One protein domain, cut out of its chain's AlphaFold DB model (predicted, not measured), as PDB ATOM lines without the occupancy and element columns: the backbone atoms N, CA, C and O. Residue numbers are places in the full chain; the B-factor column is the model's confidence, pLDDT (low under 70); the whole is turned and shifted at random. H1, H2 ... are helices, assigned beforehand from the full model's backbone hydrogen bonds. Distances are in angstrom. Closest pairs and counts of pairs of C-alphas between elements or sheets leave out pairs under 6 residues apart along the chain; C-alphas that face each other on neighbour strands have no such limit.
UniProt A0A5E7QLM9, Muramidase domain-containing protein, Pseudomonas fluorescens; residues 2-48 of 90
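AT A GLANCE: This is residues 2 to 48 of the 90 residues of the protein "Muramidase domain-containing protein" of Pseudomonas fluorescens (UniProt A0A5E7QLM9). A long stretch with no named element, residues 2 to 22, loops over one side of a V of two helices, H1 then H2, and folds into its opening; the helices meet at a corner. The printed part has 47 residues, with no named strand, and its class is all helix. It is compact and rounded, with a radius of gyration of the C-alphas of 9.0 A and spans of 24 by 18 by 16 A.

HOW THE PARTS SIT: Look first at residues 4 to 5, which pair with residues 10 to 11, antiparallel. Next come H1, residues 23 to 32, and H2, residues 34 to 47, joined by a tight link. They touch only at the corner, H2 with residues 36 to 40 alone; the closest C-alphas, of Leu 30 and Gln 37, are 5.0 A apart. They run opposite ways at a steep tilt of 43 degrees. Every O i to N i+4 pair is within hydrogen-bond range in H2, and 5 of 6 in H1.

IN THESE COORDINATES: Find C-alpha 23 at (268.382, 250.801, 176.047); from there H1 runs 14.8 A. H2 runs 20.2 A to C-alpha 47 at (261.655, 265.359, 170.743).

THE WHOLE: The C-alphas farthest apart, of Val 32 and Asn 48, are 24.9 A apart. The printed part has no cut, and no printed residue is under 70 in pLDDT.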
ATOM      1  N   SER A   2     276.696 252.898 172.688       83.31
ATOM      2  CA  SER A   2     277.562 253.485 171.642       83.31
ATOM      3  C   SER A   2     277.382 252.883 170.242       83.31
ATOM      4  O   SER A   2     278.169 253.181 169.355       83.31
ATOM      5  N   ALA A   3     276.363 252.047 170.039       93.12
ATOM      6  CA  ALA A   3     276.008 251.510 168.727       93.12
ATOM      7  C   ALA A   3     274.753 252.203 168.179       93.12
ATOM      8  O   ALA A   3     273.828 252.500 168.948       93.12
ATOM      9  N   SER A   4     274.726 252.426 166.865       93.94
ATOM     10  CA  SER A   4     273.551 252.833 166.092       93.94
ATOM     11  C   SER A   4     272.687 251.621 165.722       93.94
ATOM     12  O   SER A   4     273.188 250.503 165.593       93.94
ATOM     13  N   TRP A   5     271.376 251.825 165.558       96.69
ATOM     14  CA  TRP A   5     270.423 250.740 165.306       96.69
ATOM     15  C   TRP A   5     269.446 251.040 164.166       96.69
ATOM     16  O   TRP A   5     268.890 252.136 164.067       96.69
ATOM     17  N   GLY A   6     269.176 250.008 163.359       95.69
ATOM     18  CA  GLY A   6     268.135 250.008 162.331       95.69
ATOM     19  C   GLY A   6     268.409 250.926 161.135       95.69
ATOM     20  O   GLY A   6     269.501 251.470 160.973       95.69
ATOM     21  N   MET A   7     267.385 251.096 160.300       95.88
ATOM     22  CA  MET A   7     267.434 251.868 159.051       95.88
ATOM     23  C   MET A   7     267.822 253.338 159.258       95.88
ATOM     24  O   MET A   7     268.522 253.911 158.434       95.88
ATOM     25  N   PHE A   8     267.403 253.927 160.379       96.31
ATOM     26  CA  PHE A   8     267.644 255.336 160.702       96.31
ATOM     27  C   PHE A   8     268.925 255.561 161.517       96.31
ATOM     28  O   PHE A   8     269.214 256.695 161.888       96.31
ATOM     29  N   GLN A   9     269.681 254.491 161.811       95.94
ATOM     30  CA  GLN A   9     270.951 254.532 162.547       95.94
ATOM     31  C   GLN A   9     270.871 255.312 163.872       95.94
ATOM     32  O   GLN A   9     271.772 256.065 164.234       95.94
ATOM     33  N   ILE A  10     269.800 255.103 164.641       95.88
ATOM     34  CA  ILE A  10     269.594 255.810 165.909       95.88
ATOM     35  C   ILE A  10     270.611 255.320 166.941       95.88
ATOM     36  O   ILE A  10     270.663 254.126 167.250       95.88
ATOM     37  N   MET A  11     271.390 256.241 167.506       95.69
ATOM     38  CA  MET A  11     272.344 255.927 168.567       95.69
ATOM     39  C   MET A  11     271.637 255.474 169.842       95.69
ATOM     40  O   MET A  11     270.697 256.114 170.308       95.69
ATOM     41  N   GLY A  12     272.126 254.394 170.457       95.81
ATOM     42  CA  GLY A  12     271.481 253.792 171.626       95.81
ATOM     43  C   GLY A  12     271.340 254.713 172.845       95.81
ATOM     44  O   GLY A  12     270.502 254.438 173.695       95.81
ATOM     45  N   PHE A  13     272.118 255.797 172.955       96.06
ATOM     46  CA  PHE A  13     271.950 256.788 174.027       96.06
ATOM     47  C   PHE A  13     270.671 257.633 173.876       96.06
ATOM     48  O   PHE A  13     270.225 258.223 174.853       96.06
ATOM     49  N   ASN A  14     270.036 257.633 172.698       96.19
ATOM     50  CA  ASN A  14     268.771 258.323 172.435       96.19
ATOM     51  C   ASN A  14     267.527 257.505 172.833       96.19
ATOM     52  O   ASN A  14     266.411 257.927 172.545       96.19
ATOM     53  N   PHE A  15     267.681 256.346 173.491       97.44
ATOM     54  CA  PHE A  15     266.560 255.445 173.805       97.44
ATOM     55  C   PHE A  15     265.392 256.157 174.516       97.44
ATOM     56  O   PHE A  15     264.233 255.895 174.195       97.44
ATOM     57  N   ALA A  16     265.694 257.088 175.428       97.31
ATOM     58  CA  ALA A  16     264.689 257.840 176.174       97.31
ATOM     59  C   ALA A  16     263.909 258.807 175.270       97.31
ATOM     60  O   ALA A  16     262.683 258.830 175.319       97.31
ATOM     61  N   ALA A  17     264.599 259.527 174.377       96.81
ATOM     62  CA  ALA A  17     263.971 260.383 173.365       96.81
ATOM     63  C   ALA A  17     263.181 259.572 172.320       96.81
ATOM     64  O   ALA A  17     262.259 260.076 171.695       96.81
ATOM     65  N   CYS A  18     263.493 258.287 172.150       97.12
ATOM     66  CA  CYS A  18     262.671 257.377 171.358       97.12
ATOM     67  C   CYS A  18     261.439 256.844 172.119       97.12
ATOM     68  O   CYS A  18     260.623 256.149 171.515       97.12
ATOM     69  N   GLY A  19     261.267 257.178 173.403       96.56
ATOM     70  CA  GLY A  19     260.127 256.771 174.232       96.56
ATOM     71  C   GLY A  19     260.315 255.456 174.998       96.56
ATOM     72  O   GLY A  19     259.331 254.886 175.466       96.56
ATOM     73  N   PHE A  20     261.545 254.955 175.128       97.94
ATOM     74  CA  PHE A  20     261.845 253.722 175.863       97.94
ATOM     75  C   PHE A  20     262.399 254.016 177.258       97.94
ATOM     76  O   PHE A  20     263.100 255.008 177.458       97.94
ATOM     77  N   LYS A  21     262.142 253.131 178.230       97.81
ATOM     78  CA  LYS A  21     262.652 253.304 179.601       97.81
ATOM     79  C   LYS A  21     264.097 252.852 179.743       97.81
ATOM     80  O   LYS A  21     264.809 253.330 180.623       97.81
ATOM     81  N   THR A  22     264.531 251.920 178.896       97.94
ATOM     82  CA  THR A  22     265.901 251.402 178.894       97.94
ATOM     83  C   THR A  22     266.416 251.190 177.475       97.94
ATOM     84  O   THR A  22     265.649 250.977 176.532       97.94
ATOM     85  N   VAL A  23     267.743 251.168 177.321       97.56
ATOM     86  CA  VAL A  23     268.382 250.801 176.047       97.56
ATOM     87  C   VAL A  23     268.047 249.365 175.620       97.56
ATOM     88  O   VAL A  23     267.988 249.080 174.428       97.56
ATOM     89  N   PHE A  24     267.777 248.458 176.567       97.81
ATOM     90  CA  PHE A  24     267.413 247.074 176.260       97.81
ATOM     91  C   PHE A  24     266.030 246.978 175.607       97.81
ATOM     92  O   PHE A  24     265.886 246.273 174.611       97.81
ATOM     93  N   GLU A  25     265.041 247.728 176.109       98.38
ATOM     94  CA  GLU A  25     263.707 247.827 175.494       98.38
ATOM     95  C   GLU A  25     263.782 248.414 174.080       98.38
ATOM     96  O   GLU A  25     263.177 247.879 173.150       98.38
ATOM     97  N   PHE A  26     264.577 249.474 173.905       98.31
ATOM     98  CA  PHE A  26     264.838 250.083 172.602       98.31
ATOM     99  C   PHE A  26     265.417 249.061 171.614       98.31
ATOM    100  O   PHE A  26     264.844 248.823 170.552       98.31
ATOM    101  N   VAL A  27     266.507 248.383 171.984       97.69
ATOM    102  CA  VAL A  27     267.144 247.375 171.124       97.69
ATOM    103  C   VAL A  27     266.194 246.221 170.808       97.69
ATOM    104  O   VAL A  27     266.130 245.779 169.660       97.69
ATOM    105  N   ALA A  28     265.445 245.732 171.799       98.19
ATOM    106  CA  ALA A  28     264.461 244.676 171.594       98.19
ATOM    107  C   ALA A  28     263.386 245.107 170.585       98.19
ATOM    108  O   ALA A  28     263.081 244.348 169.669       98.19
ATOM    109  N   SER A  29     262.878 246.338 170.692       98.44
ATOM    110  CA  SER A  29     261.863 246.879 169.783       98.44
ATOM    111  C   SER A  29     262.370 247.026 168.346       98.44
ATOM    112  O   SER A  29     261.697 246.586 167.408       98.44
ATOM    113  N   LEU A  30     263.574 247.586 168.159       98.19
ATOM    114  CA  LEU A  30     264.158 247.846 166.835       98.19
ATOM    115  C   LEU A  30     264.528 246.563 166.071       98.19
ATOM    116  O   LEU A  30     264.596 246.591 164.840       98.19
ATOM    117  N   LYS A  31     264.735 245.442 166.774       97.81
ATOM    118  CA  LYS A  31     264.984 244.119 166.174       97.81
ATOM    119  C   LYS A  31     263.747 243.490 165.532       97.81
ATOM    120  O   LYS A  31     263.903 242.617 164.688       97.81
ATOM    121  N   VAL A  32     262.540 243.898 165.928       98.38
ATOM    122  CA  VAL A  32     261.306 243.214 165.508       98.38
ATOM    123  C   VAL A  32     261.002 243.451 164.030       98.38
ATOM    124  O   VAL A  32     260.759 242.496 163.301       98.38
ATOM    125  N   ASN A  33     260.965 244.709 163.581       98.00
ATOM    126  CA  ASN A  33     260.680 245.057 162.185       98.00
ATOM    127  C   ASN A  33     260.999 246.532 161.871       98.00
ATOM    128  O   ASN A  33     261.213 247.354 162.766       98.00
ATOM    129  N   ALA A  34     260.965 246.876 160.580       97.75
ATOM    130  CA  ALA A  34     261.175 248.240 160.089       97.75
ATOM    131  C   ALA A  34     260.126 249.247 160.605       97.75
ATOM    132  O   ALA A  34     260.446 250.416 160.805       97.75
ATOM    133  N   GLY A  35     258.892 248.809 160.880       98.44
ATOM    134  CA  GLY A  35     257.845 249.669 161.439       98.44
ATOM    135  C   GLY A  35     258.182 250.177 162.844       98.44
ATOM    136  O   GLY A  35     257.972 251.349 163.146       98.44
ATOM    137  N   ASN A  36     258.770 249.332 163.691       98.38
ATOM    138  CA  ASN A  36     259.249 249.739 165.013       98.38
ATOM    139  C   ASN A  36     260.451 250.682 164.918       98.38
ATOM    140  O   ASN A  36     260.527 251.651 165.672       98.38
ATOM    141  N   GLN A  37     261.352 250.444 163.961       98.50
ATOM    142  CA  GLN A  37     262.463 251.361 163.687       98.50
ATOM    143  C   GLN A  37     261.948 252.743 163.259       98.50
ATOM    144  O   GLN A  37     262.414 253.753 163.782       98.50
ATOM    145  N   LEU A  38     260.934 252.790 162.386       98.25
ATOM    146  CA  LEU A  38     260.280 254.033 161.978       98.25
ATOM    147  C   LEU A  38     259.605 254.740 163.161       98.25
ATOM    148  O   LEU A  38     259.776 255.944 163.321       98.25
ATOM    149  N   LYS A  39     258.885 254.019 164.027       98.19
ATOM    150  CA  LYS A  39     258.266 254.613 165.228       98.19
ATOM    151  C   LYS A  39     259.302 255.250 166.157       98.19
ATOM    152  O   LYS A  39     259.086 256.365 166.624       98.19
ATOM    153  N   ALA A  40     260.428 254.576 166.397       98.12
ATOM    154  CA  ALA A  40     261.509 255.116 167.220       98.12
ATOM    155  C   ALA A  40     262.140 256.372 166.596       98.12
ATOM    156  O   ALA A  40     262.407 257.338 167.310       98.12
ATOM    157  N   TYR A  41     262.321 256.382 165.271       97.62
ATOM    158  CA  TYR A  41     262.797 257.550 164.528       97.62
ATOM    159  C   TYR A  41     261.827 258.729 164.629       97.62
ATOM    160  O   TYR A  41     262.239 259.828 164.979       97.62
ATOM    161  N   LEU A  42     260.527 258.509 164.410       96.81
ATOM    162  CA  LEU A  42     259.519 259.569 164.529       96.81
ATOM    163  C   LEU A  42     259.455 260.148 165.948       96.81
ATOM    164  O   LEU A  42     259.313 261.358 166.103       96.81
ATOM    165  N   SER A  43     259.597 259.297 166.968       97.44
ATOM    166  CA  SER A  43     259.669 259.715 168.372       97.44
ATOM    167  C   SER A  43     260.917 260.561 168.652       97.44
ATOM    168  O   SER A  43     260.826 261.617 169.274       97.44
ATOM    169  N   LEU A  44     262.074 260.170 168.107       96.88
ATOM    170  CA  LEU A  44     263.295 260.973 168.198       96.88
ATOM    171  C   LEU A  44     263.116 262.348 167.541       96.88
ATOM    172  O   LEU A  44     263.456 263.373 168.132       96.88
ATOM    173  N   CYS A  45     262.550 262.376 166.334       96.12
ATOM    174  CA  CYS A  45     262.320 263.607 165.588       96.12
ATOM    175  C   CYS A  45     261.341 264.547 166.298       96.12
ATOM    176  O   CYS A  45     261.543 265.756 166.273       96.12
ATOM    177  N   SER A  46     260.304 264.019 166.957       95.62
ATOM    178  CA  SER A  46     259.343 264.845 167.696       95.62
ATOM    179  C   SER A  46     259.914 265.433 168.990       95.62
ATOM    180  O   SER A  46     259.444 266.486 169.419       95.62
ATOM    181  N   HIS A  47     260.941 264.813 169.582       95.62
ATOM    182  CA  HIS A  47     261.655 265.359 170.743       95.62
ATOM    183  C   HIS A  47     262.605 266.512 170.391       95.62
ATOM    184  O   HIS A  47     262.960 267.297 171.270       95.62
ATOM    185  N   ASN A  48     263.002 266.651 169.123       94.88
ATOM    186  CA  ASN A  48     263.782 267.788 168.645       94.88
ATOM    187  C   ASN A  48     262.847 268.810 167.979       94.88
ATOM    188  O   ASN A  48     262.456 268.665 166.821       94.88
TER     189      ASN A  48